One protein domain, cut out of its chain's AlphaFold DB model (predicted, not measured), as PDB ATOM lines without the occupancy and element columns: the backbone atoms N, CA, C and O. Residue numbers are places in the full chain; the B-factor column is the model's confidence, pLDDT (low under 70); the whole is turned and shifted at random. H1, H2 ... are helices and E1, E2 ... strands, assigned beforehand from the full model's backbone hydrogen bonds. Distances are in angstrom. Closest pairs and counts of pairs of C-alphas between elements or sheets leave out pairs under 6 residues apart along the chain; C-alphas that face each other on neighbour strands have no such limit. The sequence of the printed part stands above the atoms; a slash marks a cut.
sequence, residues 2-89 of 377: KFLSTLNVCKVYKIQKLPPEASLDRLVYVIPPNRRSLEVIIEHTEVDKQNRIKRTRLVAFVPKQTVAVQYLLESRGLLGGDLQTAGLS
ATOM      1  N   LYS A   2    -153.081 -65.967 -53.680       81.88
ATOM      2  CA  LYS A   2    -153.949 -64.777 -53.483       81.88
ATOM      3  C   LYS A   2    -153.195 -63.434 -53.383       81.88
ATOM      4  O   LYS A   2    -153.611 -62.458 -53.990       81.88
ATOM      5  N   PHE A   3    -152.059 -63.397 -52.685       87.00
ATOM      6  CA  PHE A   3    -151.212 -62.197 -52.619       87.00
ATOM      7  C   PHE A   3    -150.578 -61.831 -53.976       87.00
ATOM      8  O   PHE A   3    -150.549 -60.674 -54.375       87.00
ATOM      9  N   LEU A   4    -150.121 -62.819 -54.748       89.38
ATOM     10  CA  LEU A   4    -149.551 -62.550 -56.072       89.38
ATOM     11  C   LEU A   4    -150.616 -62.028 -57.045       89.38
ATOM     12  O   LEU A   4    -150.328 -61.135 -57.837       89.38
ATOM     13  N   SER A   5    -151.863 -62.500 -56.939       88.31
ATOM     14  CA  SER A   5    -152.963 -61.930 -57.724       88.31
ATOM     15  C   SER A   5    -153.274 -60.479 -57.348       88.31
ATOM     16  O   SER A   5    -153.625 -59.713 -58.237       88.31
ATOM     17  N   THR A   6    -153.087 -60.061 -56.086       93.31
ATOM     18  CA  THR A   6    -153.226 -58.637 -55.711       93.31
ATOM     19  C   THR A   6    -152.109 -57.757 -56.272       93.31
ATOM     20  O   THR A   6    -152.278 -56.547 -56.365       93.31
ATOM     21  N   LEU A   7    -150.985 -58.357 -56.674       90.62
ATOM     22  CA  LEU A   7    -149.881 -57.690 -57.373       90.62
ATOM     23  C   LEU A   7    -149.983 -57.821 -58.904       90.62
ATOM     24  O   LEU A   7    -149.015 -57.548 -59.611       90.62
ATOM     25  N   ASN A   8    -151.131 -58.269 -59.422       90.69
ATOM     26  CA  ASN A   8    -151.390 -58.488 -60.847       90.69
ATOM     27  C   ASN A   8    -150.417 -59.480 -61.513       90.69
ATOM     28  O   ASN A   8    -150.092 -59.355 -62.694       90.69
ATOM     29  N   VAL A   9    -149.957 -60.494 -60.775       93.56
ATOM     30  CA  VAL A   9    -149.165 -61.587 -61.354       93.56
ATOM     31  C   VAL A   9    -150.083 -62.518 -62.144       93.56
ATOM     32  O   VAL A   9    -150.898 -63.237 -61.566       93.56
ATOM     33  N   CYS A  10    -149.925 -62.533 -63.468       91.56
ATOM     34  CA  CYS A  10    -150.751 -63.342 -64.367       91.56
ATOM     35  C   CYS A  10    -150.417 -64.838 -64.307       91.56
ATOM     36  O   CYS A  10    -151.312 -65.682 -64.275       91.56
ATOM     37  N   LYS A  11    -149.123 -65.180 -64.340       93.06
ATOM     38  CA  LYS A  11    -148.632 -66.561 -64.415       93.06
ATOM     39  C   LYS A  11    -147.339 -66.704 -63.614       93.06
ATOM     40  O   LYS A  11    -146.543 -65.771 -63.546       93.06
ATOM     41  N   VAL A  12    -147.139 -67.879 -63.020       94.12
ATOM     42  CA  VAL A  12    -145.923 -68.240 -62.280       94.12
ATOM     43  C   VAL A  12    -145.316 -69.467 -62.940       94.12
ATOM     44  O   VAL A  12    -146.008 -70.460 -63.163       94.12
ATOM     45  N   TYR A  13    -144.023 -69.394 -63.236       93.56
ATOM     46  CA  TYR A  13    -143.277 -70.459 -63.890       93.56
ATOM     47  C   TYR A  13    -142.114 -70.885 -63.004       93.56
ATOM     48  O   TYR A  13    -141.472 -70.053 -62.363       93.56
ATOM     49  N   LYS A  14    -141.806 -72.184 -63.011       94.56
ATOM     50  CA  LYS A  14    -140.462 -72.621 -62.631       94.56
ATOM     51  C   LYS A  14    -139.486 -72.115 -63.690       94.56
ATOM     52  O   LYS A  14    -139.853 -72.048 -64.862       94.56
ATOM     53  N   ILE A  15    -138.267 -71.772 -63.282       93.25
ATOM     54  CA  ILE A  15    -137.219 -71.376 -64.224       93.25
ATOM     55  C   ILE A  15    -136.978 -72.533 -65.204       93.25
ATOM     56  O   ILE A  15    -136.769 -73.675 -64.797       93.25
ATOM     57  N   GLN A  16    -137.068 -72.225 -66.494       93.50
ATOM     58  CA  GLN A  16    -136.840 -73.141 -67.609       93.50
ATOM     59  C   GLN A  16    -135.675 -72.619 -68.450       93.50
ATOM     60  O   GLN A  16    -135.180 -71.525 -68.207       93.50
ATOM     61  N   LYS A  17    -135.240 -73.410 -69.434       92.88
ATOM     62  CA  LYS A  17    -134.171 -73.021 -70.366       92.88
ATOM     63  C   LYS A  17    -134.614 -71.954 -71.378       92.88
ATOM     64  O   LYS A  17    -133.790 -71.207 -71.888       92.88
ATOM     65  N   LEU A  18    -135.902 -71.937 -71.722       94.81
ATOM     66  CA  LEU A  18    -136.472 -70.981 -72.666       94.81
ATOM     67  C   LEU A  18    -137.348 -69.964 -71.929       94.81
ATOM     68  O   LEU A  18    -138.000 -70.326 -70.941       94.81
ATOM     69  N   PRO A  19    -137.404 -68.714 -72.423       94.50
ATOM     70  CA  PRO A  19    -138.265 -67.708 -71.836       94.50
ATOM     71  C   PRO A  19    -139.750 -68.075 -72.008       94.50
ATOM     72  O   PRO A  19    -140.105 -68.837 -72.911       94.50
ATOM     73  N   PRO A  20    -140.638 -67.508 -71.171       94.81
ATOM     74  CA  PRO A  20    -142.083 -67.660 -71.326       94.81
ATOM     75  C   PRO A  20    -142.613 -67.171 -72.686       94.81
ATOM     76  O   PRO A  20    -141.906 -66.540 -73.473       94.81
ATOM     77  N   GLU A  21    -143.899 -67.416 -72.938       93.62
ATOM     78  CA  GLU A  21    -144.604 -66.987 -74.155       93.62
ATOM     79  C   GLU A  21    -144.479 -65.477 -74.443       93.62
ATOM     80  O   GLU A  21    -144.470 -64.638 -73.538       93.62
ATOM     81  N   ALA A  22    -144.384 -65.121 -75.731       93.19
ATOM     82  CA  ALA A  22    -144.128 -63.758 -76.219       93.19
ATOM     83  C   ALA A  22    -145.165 -62.709 -75.775       93.19
ATOM     84  O   ALA A  22    -144.842 -61.527 -75.720       93.19
ATOM     85  N   SER A  23    -146.384 -63.133 -75.436       93.56
ATOM     86  CA  SER A  23    -147.474 -62.270 -74.958       93.56
ATOM     87  C   SER A  23    -147.209 -61.635 -73.590       93.56
ATOM     88  O   SER A  23    -147.872 -60.661 -73.243       93.56
ATOM     89  N   LEU A  24    -146.271 -62.174 -72.805       94.50
ATOM     90  CA  LEU A  24    -145.901 -61.640 -71.495       94.50
ATOM     91  C   LEU A  24    -144.796 -60.594 -71.657       94.50
ATOM     92  O   LEU A  24    -143.652 -60.934 -71.953       94.50
ATOM     93  N   ASP A  25    -145.133 -59.327 -71.447       94.25
ATOM     94  CA  ASP A  25    -144.258 -58.165 -71.628       94.25
ATOM     95  C   ASP A  25    -143.451 -57.803 -70.368       94.25
ATOM     96  O   ASP A  25    -142.366 -57.229 -70.466       94.25
ATOM     97  N   ARG A  26    -143.944 -58.161 -69.178       95.25
ATOM     98  CA  ARG A  26    -143.292 -57.892 -67.888       95.25
ATOM     99  C   ARG A  26    -142.924 -59.189 -67.185       95.25
ATOM    100  O   ARG A  26    -143.792 -59.997 -66.862       95.25
ATOM    101  N   LEU A  27    -141.634 -59.367 -66.911       96.31
ATOM    102  CA  LEU A  27    -141.107 -60.553 -66.239       96.31
ATOM    103  C   LEU A  27    -140.438 -60.178 -64.920       96.31
ATOM    104  O   LEU A  27    -139.641 -59.242 -64.860       96.31
ATOM    105  N   VAL A  28    -140.719 -60.955 -63.877       96.19
ATOM    106  CA  VAL A  28    -140.004 -60.887 -62.601       96.19
ATOM    107  C   VAL A  28    -139.302 -62.220 -62.385       96.19
ATOM    108  O   VAL A  28    -139.950 -63.257 -62.256       96.19
ATOM    109  N   TYR A  29    -137.974 -62.188 -62.366       96.50
ATOM    110  CA  TYR A  29    -137.133 -63.322 -62.013       96.50
ATOM    111  C   TYR A  29    -136.881 -63.281 -60.513       96.50
ATOM    112  O   TYR A  29    -136.418 -62.267 -60.003       96.50
ATOM    113  N   VAL A  30    -137.165 -64.377 -59.819       95.31
ATOM    114  CA  VAL A  30    -136.826 -64.556 -58.405       95.31
ATOM    115  C   VAL A  30    -135.789 -65.670 -58.348       95.31
ATOM    116  O   VAL A  30    -136.133 -66.832 -58.560       95.31
ATOM    117  N   ILE A  31    -134.517 -65.308 -58.180       93.44
ATOM    118  CA  ILE A  31    -133.389 -66.234 -58.363       93.44
ATOM    119  C   ILE A  31    -132.273 -66.017 -57.333       93.44
ATOM    120  O   ILE A  31    -132.121 -64.902 -56.832       93.44
ATOM    121  N   PRO A  32    -131.447 -67.036 -57.039       89.88
ATOM    122  CA  PRO A  32    -130.277 -66.847 -56.195       89.88
ATOM    123  C   PRO A  32    -129.169 -66.043 -56.901       89.88
ATOM    124  O   PRO A  32    -129.038 -66.111 -58.128       89.88
ATOM    125  N   PRO A  33    -128.336 -65.288 -56.158       89.12
ATOM    126  CA  PRO A  33    -127.283 -64.434 -56.708       89.12
ATOM    127  C   PRO A  33    -126.031 -65.234 -57.099       89.12
ATOM    128  O   PRO A  33    -124.927 -64.955 -56.635       89.12
ATOM    129  N   ASN A  34    -126.185 -66.234 -57.967       86.75
ATOM    130  CA  ASN A  34    -125.081 -67.049 -58.469       86.75
ATOM    131  C   ASN A  34    -124.987 -67.020 -60.001       86.75
ATOM    132  O   ASN A  34    -125.934 -66.681 -60.715       86.75
ATOM    133  N   ARG A  35    -123.813 -67.405 -60.513       88.31
ATOM    134  CA  ARG A  35    -123.497 -67.382 -61.948       88.31
ATOM    135  C   ARG A  35    -124.478 -68.209 -62.785       88.31
ATOM    136  O   ARG A  35    -124.932 -67.722 -63.811       88.31
ATOM    137  N   ARG A  36    -124.839 -69.415 -62.326       89.88
ATOM    138  CA  ARG A  36    -125.764 -70.317 -63.043       89.88
ATOM    139  C   ARG A  36    -127.136 -69.676 -63.254       89.88
ATOM    140  O   ARG A  36    -127.725 -69.802 -64.317       89.88
ATOM    141  N   SER A  37    -127.634 -68.960 -62.250       91.94
ATOM    142  CA  SER A  37    -128.939 -68.300 -62.336       91.94
ATOM    143  C   SER A  37    -128.921 -67.099 -63.280       91.94
ATOM    144  O   SER A  37    -129.894 -66.853 -63.990       91.94
ATOM    145  N   LEU A  38    -127.798 -66.376 -63.330       92.56
ATOM    146  CA  LEU A  38    -127.602 -65.293 -64.293       92.56
ATOM    147  C   LEU A  38    -127.526 -65.789 -65.734       92.56
ATOM    148  O   LEU A  38    -128.055 -65.121 -66.617       92.56
ATOM    149  N   GLU A  39    -126.896 -66.941 -65.979       93.44
ATOM    150  CA  GLU A  39    -126.810 -67.528 -67.325       93.44
ATOM    151  C   GLU A  39    -128.193 -67.699 -67.951       93.44
ATOM    152  O   GLU A  39    -128.391 -67.295 -69.092       93.44
ATOM    153  N   VAL A  40    -129.182 -68.156 -67.177       94.94
ATOM    154  CA  VAL A  40    -130.561 -68.295 -67.665       94.94
ATOM    155  C   VAL A  40    -131.154 -66.953 -68.105       94.94
ATOM    156  O   VAL A  40    -131.806 -66.866 -69.143       94.94
ATOM    157  N   ILE A  41    -130.911 -65.877 -67.353       94.56
ATOM    158  CA  ILE A  41    -131.419 -64.541 -67.700       94.56
ATOM    159  C   ILE A  41    -130.748 -64.018 -68.970       94.56
ATOM    160  O   ILE A  41    -131.414 -63.413 -69.818       94.56
ATOM    161  N   ILE A  42    -129.442 -64.252 -69.106       93.56
ATOM    162  CA  ILE A  42    -128.669 -63.884 -70.293       93.56
ATOM    163  C   ILE A  42    -129.231 -64.621 -71.515       93.56
ATOM    164  O   ILE A  42    -129.556 -63.979 -72.514       93.56
ATOM    165  N   GLU A  43    -129.418 -65.938 -71.416       94.88
ATOM    166  CA  GLU A  43    -129.976 -66.775 -72.484       94.88
ATOM    167  C   GLU A  43    -131.389 -66.331 -72.878       94.88
ATOM    168  O   GLU A  43    -131.667 -66.118 -74.056       94.88
ATOM    169  N   HIS A  44    -132.272 -66.101 -71.903       95.62
ATOM    170  CA  HIS A  44    -133.627 -65.607 -72.161       95.62
ATOM    171  C   HIS A  44    -133.628 -64.252 -72.872       95.62
ATOM    172  O   HIS A  44    -134.422 -64.023 -73.786       95.62
ATOM    173  N   THR A  45    -132.742 -63.344 -72.461       94.00
ATOM    174  CA  THR A  45    -132.647 -62.009 -73.063       94.00
ATOM    175  C   THR A  45    -132.154 -62.087 -74.505       94.00
ATOM    176  O   THR A  45    -132.666 -61.374 -75.368       94.00
ATOM    177  N   GLU A  46    -131.214 -62.985 -74.791       93.88
ATOM    178  CA  GLU A  46    -130.698 -63.198 -76.141       93.88
ATOM    179  C   GLU A  46    -131.749 -63.835 -77.064       93.88
ATOM    180  O   GLU A  46    -131.944 -63.363 -78.185       93.88
ATOM    181  N   VAL A  47    -132.507 -64.828 -76.581       95.88
ATOM    182  CA  VAL A  47    -133.637 -65.416 -77.326       95.88
ATOM    183  C   VAL A  47    -134.670 -64.347 -77.689       95.88
ATOM    184  O   VAL A  47    -135.137 -64.286 -78.828       95.88
ATOM    185  N   ASP A  48    -135.008 -63.465 -76.752       94.94
ATOM    186  CA  ASP A  48    -135.974 -62.394 -77.000       94.94
ATOM    187  C   ASP A  48    -135.456 -61.372 -78.008       94.94
ATOM    188  O   ASP A  48    -136.191 -60.947 -78.902       94.94
ATOM    189  N   LYS A  49    -134.168 -61.027 -77.920       92.69
ATOM    190  CA  LYS A  49    -133.502 -60.130 -78.866       92.69
ATOM    191  C   LYS A  49    -133.512 -60.703 -80.285       92.69
ATOM    192  O   LYS A  49    -133.854 -59.982 -81.223       92.69
ATOM    193  N   GLN A  50    -133.202 -61.991 -80.442       95.75
ATOM    194  CA  GLN A  50    -133.217 -62.685 -81.736       95.75
ATOM    195  C   GLN A  50    -134.618 -62.717 -82.358       95.75
ATOM    196  O   GLN A  50    -134.767 -62.505 -83.561       95.75
ATOM    197  N   ASN A  51    -135.651 -62.896 -81.533       96.06
ATOM    198  CA  ASN A  51    -137.047 -62.952 -81.974       96.06
ATOM    199  C   ASN A  51    -137.754 -61.585 -81.989       96.06
ATOM    200  O   ASN A  51    -138.953 -61.517 -82.255       96.06
ATOM    201  N   ARG A  52    -137.032 -60.485 -81.725       95.19
ATOM    202  CA  ARG A  52    -137.568 -59.109 -81.657       95.19
ATOM    203  C   ARG A  52    -138.711 -58.942 -80.642       95.19
ATOM    204  O   ARG A  52    -139.585 -58.094 -80.821       95.19
ATOM    205  N   ILE A  53    -138.690 -59.725 -79.566       96.06
ATOM    206  CA  ILE A  53    -139.652 -59.647 -78.466       96.06
ATOM    207  C   ILE A  53    -139.158 -58.592 -77.474       96.06
ATOM    208  O   ILE A  53    -138.056 -58.690 -76.933       96.06
ATOM    209  N   LYS A  54    -139.977 -57.569 -77.216       93.94
ATOM    210  CA  LYS A  54    -139.670 -56.529 -76.226       93.94
ATOM    211  C   LYS A  54    -140.290 -56.883 -74.882       93.94
ATOM    212  O   LYS A  54    -141.479 -57.181 -74.822       93.94
ATOM    213  N   ARG A  55    -139.487 -56.835 -73.816       94.00
ATOM    214  CA  ARG A  55    -139.931 -57.102 -72.443       94.00
ATOM    215  C   ARG A  55    -139.195 -56.237 -71.443       94.00
ATOM    216  O   ARG A  55    -137.994 -56.043 -71.593       94.00
ATOM    217  N   THR A  56    -139.884 -55.858 -70.377       95.69
ATOM    218  CA  THR A  56    -139.275 -55.289 -69.173       95.69
ATOM    219  C   THR A  56    -139.049 -56.392 -68.139       95.69
ATOM    220  O   THR A  56    -139.946 -57.189 -67.856       95.69
ATOM    221  N   ARG A  57    -137.850 -56.447 -67.562       96.12
ATOM    222  CA  ARG A  57    -137.407 -57.488 -66.630       96.12
ATOM    223  C   ARG A  57    -137.002 -56.867 -65.300       96.12
ATOM    224  O   ARG A  57    -136.234 -55.912 -65.265       96.12
ATOM    225  N   LEU A  58    -137.475 -57.456 -64.211       96.19
ATOM    226  CA  LEU A  58    -136.934 -57.248 -62.873       96.19
ATOM    227  C   LEU A  58    -136.277 -58.546 -62.415       96.19
ATOM    228  O   LEU A  58    -136.919 -59.593 -62.419       96.19
ATOM    229  N   VAL A  59    -135.017 -58.484 -62.004       96.56
ATOM    230  CA  VAL A  59    -134.304 -59.603 -61.389       96.56
ATOM    231  C   VAL A  59    -134.219 -59.353 -59.889       96.56
ATOM    232  O   VAL A  59    -133.404 -58.558 -59.424       96.56
ATOM    233  N   ALA A  60    -135.095 -60.009 -59.137       95.81
ATOM    234  CA  ALA A  60    -135.091 -60.026 -57.685       95.81
ATOM    235  C   ALA A  60    -134.152 -61.137 -57.192       95.81
ATOM    236  O   ALA A  60    -134.467 -62.328 -57.280       95.81
ATOM    237  N   PHE A  61    -132.986 -60.747 -56.682       92.25
ATOM    238  CA  PHE A  61    -132.019 -61.677 -56.115       92.25
ATOM    239  C   PHE A  61    -132.400 -62.054 -54.691       92.25
ATOM    240  O   PHE A  61    -132.462 -61.189 -53.814       92.25
ATOM    241  N   VAL A  62    -132.597 -63.350 -54.469       88.69
ATOM    242  CA  VAL A  62    -132.923 -63.919 -53.164       88.69
ATOM    243  C   VAL A  62    -131.706 -64.637 -52.598       88.69
ATOM    244  O   VAL A  62    -131.130 -65.468 -53.289       88.69
ATOM    245  N   PRO A  63    -131.319 -64.388 -51.343       76.31
ATOM    246  CA  PRO A  63    -131.950 -63.459 -50.399       76.31
ATOM    247  C   PRO A  63    -131.426 -62.015 -50.514       76.31
ATOM    248  O   PRO A  63    -131.958 -61.107 -49.886       76.31
ATOM    249  N   LYS A  64    -130.359 -61.771 -51.286       81.06
ATOM    250  CA  LYS A  64    -129.848 -60.418 -51.535       81.06
ATOM    251  C   LYS A  64    -129.111 -60.327 -52.861       81.06
ATOM    252  O   LYS A  64    -128.550 -61.308 -53.342       81.06
ATOM    253  N   GLN A  65    -129.049 -59.121 -53.410       87.06
ATOM    254  CA  GLN A  65    -128.178 -58.807 -54.536       87.06
ATOM    255  C   GLN A  65    -126.724 -58.702 -54.058       87.06
ATOM    256  O   GLN A  65    -126.449 -58.097 -53.021       87.06
ATOM    257  N   THR A  66    -125.788 -59.281 -54.814       85.88
ATOM    258  CA  THR A  66    -124.344 -59.156 -54.556       85.88
ATOM    259  C   THR A  66    -123.686 -58.242 -55.586       85.88
ATOM    260  O   THR A  66    -124.148 -58.115 -56.721       85.88
ATOM    261  N   VAL A  67    -122.571 -57.617 -55.206       87.69
ATOM    262  CA  VAL A  67    -121.789 -56.765 -56.120       87.69
ATOM    263  C   VAL A  67    -121.286 -57.574 -57.321       87.69
ATOM    264  O   VAL A  67    -121.276 -57.077 -58.442       87.69
ATOM    265  N   ALA A  68    -120.944 -58.849 -57.112       88.25
ATOM    266  CA  ALA A  68    -120.469 -59.738 -58.168       88.25
ATOM    267  C   ALA A  68    -121.517 -59.963 -59.273       88.25
ATOM    268  O   ALA A  68    -121.186 -59.869 -60.455       88.25
ATOM    269  N   VAL A  69    -122.782 -60.227 -58.914       90.56
ATOM    270  CA  VAL A  69    -123.842 -60.427 -59.920       90.56
ATOM    271  C   VAL A  69    -124.202 -59.135 -60.644       90.56
ATOM    272  O   VAL A  69    -124.471 -59.165 -61.843       90.56
ATOM    273  N   GLN A  70    -124.150 -58.003 -59.938       90.94
ATOM    274  CA  GLN A  70    -124.359 -56.689 -60.534       90.94
ATOM    275  C   GLN A  70    -123.278 -56.379 -61.574       90.94
ATOM    276  O   GLN A  70    -123.602 -56.108 -62.727       90.94
ATOM    277  N   TYR A  71    -122.004 -56.523 -61.203       91.50
ATOM    278  CA  TYR A  71    -120.875 -56.331 -62.111       91.50
ATOM    279  C   TYR A  71    -120.954 -57.253 -63.339       91.50
ATOM    280  O   TYR A  71    -120.652 -56.846 -64.465       91.50
ATOM    281  N   LEU A  72    -121.400 -58.502 -63.164       91.94
ATOM    282  CA  LEU A  72    -121.556 -59.435 -64.280       91.94
ATOM    283  C   LEU A  72    -122.661 -59.000 -65.259       91.94
ATOM    284  O   LEU A  72    -122.493 -59.145 -66.468       91.94
ATOM    285  N   LEU A  73    -123.767 -58.441 -64.766       92.75
ATOM    286  CA  LEU A  73    -124.821 -57.884 -65.624       92.75
ATOM    287  C   LEU A  73    -124.376 -56.589 -66.321       92.75
ATOM    288  O   LEU A  73    -124.661 -56.408 -67.507       92.75
ATOM    289  N   GLU A  74    -123.652 -55.719 -65.616       92.75
ATOM    290  CA  GLU A  74    -123.093 -54.472 -66.159       92.75
ATOM    291  C   GLU A  74    -122.074 -54.746 -67.268       92.75
ATOM    292  O   GLU A  74    -122.200 -54.220 -68.372       92.75
ATOM    293  N   SER A  75    -121.104 -55.631 -67.022       92.31
ATOM    294  CA  SER A  75    -120.067 -55.999 -68.002       92.31
ATOM    295  C   SER A  75    -120.622 -56.671 -69.263       92.31
ATOM    296  O   SER A  75    -119.991 -56.627 -70.319       92.31
ATOM    297  N   ARG A  76    -121.820 -57.263 -69.186       89.62
ATOM    298  CA  ARG A  76    -122.552 -57.818 -70.337       89.62
ATOM    299  C   ARG A  76    -123.416 -56.785 -71.066       89.62
ATOM    300  O   ARG A  76    -124.037 -57.135 -72.066       89.62
ATOM    301  N   GLY A  77    -123.481 -55.546 -70.577       90.69
ATOM    302  CA  GLY A  77    -124.343 -54.496 -71.120       90.69
ATOM    303  C   GLY A  77    -125.835 -54.795 -70.963       90.69
ATOM    304  O   GLY A  77    -126.641 -54.293 -71.741       90.69
ATOM    305  N   LEU A  78    -126.197 -55.656 -70.003       90.50
ATOM    306  CA  LEU A  78    -127.583 -56.054 -69.753       90.50
ATOM    307  C   LEU A  78    -128.245 -55.216 -68.668       90.50
ATOM    308  O   LEU A  78    -129.465 -55.115 -68.663       90.50
ATOM    309  N   LEU A  79    -127.473 -54.659 -67.731       90.31
ATOM    310  CA  LEU A  79    -128.034 -53.839 -66.664       90.31
ATOM    311  C   LEU A  79    -128.456 -52.463 -67.203       90.31
ATOM    312  O   LEU A  79    -127.662 -51.773 -67.839       90.31
ATOM    313  N   GLY A  80    -129.688 -52.051 -66.899       84.81
ATOM    314  CA  GLY A  80    -130.262 -50.780 -67.337       84.81
ATOM    315  C   GLY A  80    -131.302 -50.938 -68.452       84.81
ATOM    316  O   GLY A  80    -131.454 -51.996 -69.058       84.81
ATOM    317  N   GLY A  81    -132.068 -49.871 -68.702       86.38
ATOM    318  CA  GLY A  81    -133.164 -49.883 -69.676       86.38
ATOM    319  C   GLY A  81    -134.236 -50.920 -69.326       86.38
ATOM    320  O   GLY A  81    -134.933 -50.781 -68.319       86.38
ATOM    321  N   ASP A  82    -134.327 -51.962 -70.152       91.06
ATOM    322  CA  ASP A  82    -135.335 -53.025 -70.090       91.06
ATOM    323  C   ASP A  82    -135.066 -54.087 -69.007       91.06
ATOM    324  O   ASP A  82    -135.907 -54.966 -68.808       91.06
ATOM    325  N   LEU A  83    -133.929 -54.039 -68.301       95.56
ATOM    326  CA  LEU A  83    -133.621 -54.941 -67.188       95.56
ATOM    327  C   LEU A  83    -133.150 -54.164 -65.956       95.56
ATOM    328  O   LEU A  83    -132.163 -53.431 -65.985       95.56
ATOM    329  N   GLN A  84    -133.861 -54.375 -64.853       95.00
ATOM    330  CA  GLN A  84    -133.574 -53.817 -63.535       95.00
ATOM    331  C   GLN A  84    -133.303 -54.945 -62.539       95.00
ATOM    332  O   GLN A  84    -133.768 -56.071 -62.722       95.00
ATOM    333  N   THR A  85    -132.581 -54.646 -61.465       95.44
ATOM    334  CA  THR A  85    -132.281 -55.603 -60.392       95.44
ATOM    335  C   THR A  85    -132.775 -55.079 -59.051       95.44
ATOM    336  O   THR A  85    -132.811 -53.871 -58.825       95.44
ATOM    337  N   ALA A  86    -133.122 -55.988 -58.148       93.25
ATOM    338  CA  ALA A  86    -133.418 -55.671 -56.758       93.25
ATOM    339  C   ALA A  86    -132.917 -56.791 -55.840       93.25
ATOM    340  O   ALA A  86    -132.877 -57.958 -56.232       93.25
ATOM    341  N   GLY A  87    -132.572 -56.453 -54.599       88.56
ATOM    342  CA  GLY A  87    -132.418 -57.444 -53.535       88.56
ATOM    343  C   GLY A  87    -133.776 -57.778 -52.921       88.56
ATOM    344  O   GLY A  87    -134.555 -56.870 -52.637       88.56
ATOM    345  N   LEU A  88    -134.049 -59.064 -52.702       87.88
ATOM    346  CA  LEU A  88    -135.254 -59.542 -52.029       87.88
ATOM    347  C   LEU A  88    -134.866 -60.498 -50.900       87.88
ATOM    348  O   LEU A  88    -134.585 -61.667 -51.150       87.88
ATOM    349  N   SER A  89    -134.890 -60.004 -49.664       82.12
ATOM    350  CA  SER A  89    -134.741 -60.845 -48.474       82.12
ATOM    351  C   SER A  89    -136.122 -61.221 -47.959       82.12
ATOM    352  O   SER A  89    -136.943 -60.342 -47.698       82.12
TER     353      SER A  89
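AT A GLANCE: This is residues 2 to 89 of the 377 residues of the protein "Hypothetical protein" of Spirometra erinaceieuropaei (UniProt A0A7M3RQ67). A small sheet of three parallel strands, E1, E2 and E3, makes a wall, and two helices, H2 and H3, run roughly the same way and only graze it. The little helix H1 lies far out from the sheet, and the long stretch of residues 7 to 25 loops between H1 and E1 with no named element. The 88 printed residues hold three named helices and three named strands in the order H1 E1 H2 E2 H3 E3, of mixed class, and the sheet's order is E1 E2 E3. The whole is compact and rounded, with a radius of gyration of the C-alphas of 12.7 A and spans of 33 by 33 by 23 A.

IN THESE COORDINATES: H1 holds residues 2 to 6 and is 6.6 A long; it begins at C-alpha 2, (-153.949, -64.777, -53.483). E1, residues 26 to 31, is 16.1 A long and begins at C-alpha 26, (-143.292, -57.892, -67.888). H2, residues 35 to 50, is the longest helix at 22.5 A. E2, residues 56 to 61, is 16.2 A long. H3, residues 67 to 75, is 12.0 A long. E3, residues 83 to 87, is 13.9 A long and ends at C-alpha 87, (-132.418, -57.444, -53.535).

HOW THE PARTS SIT: E2 is the inner strand, and E1 and E3 are the edge strands. E1 and E2 are parallel at 17 degrees; N 29 and O 58 are within hydrogen-bond range at 2.8 A, as are N 58 and O 27 at 2.9 A. E2 and E3 are parallel at 23 degrees, with N 59 and O 84 at 2.8 A. E1, H2, E2 and E2, H3, E3 are strand-helix-strand units, two parallel neighbour strands with a helix between them, each with a right-handed crossover. H2 only grazes the sheet, with residues 37 to 45; the closest C-alphas of E1 and H2, those of Ile 31 and Ser 37, are 6.3 A apart. H3 only grazes it too, with residues 69 to 73; the closest C-alphas of H3 and E3, those of Gln 70 and Thr 85, are 8.0 A apart. H2 and H3 are close but not clearly touching, with the C-alphas of Arg 35 and Val 69 closest at 7.3 A, and they run the same way at a shallow tilt of 25 degrees. H1 is not on the sheet and is apart from H2 and H3. In H1 and H3 every O i to N i+4 pair is within hydrogen-bond range; in H2, 10 of 12 are.

THE WHOLE: The two C-alphas farthest apart, those of Lys 2 and Ser 75, are 37.9 A apart. The printed part has no cut. The link from H1 to E1, 19 residues, is long; the link from H3 to E3 is short, and the other three are tight. The mean pLDDT of the printed part is 92.0, and no printed residue is under 70.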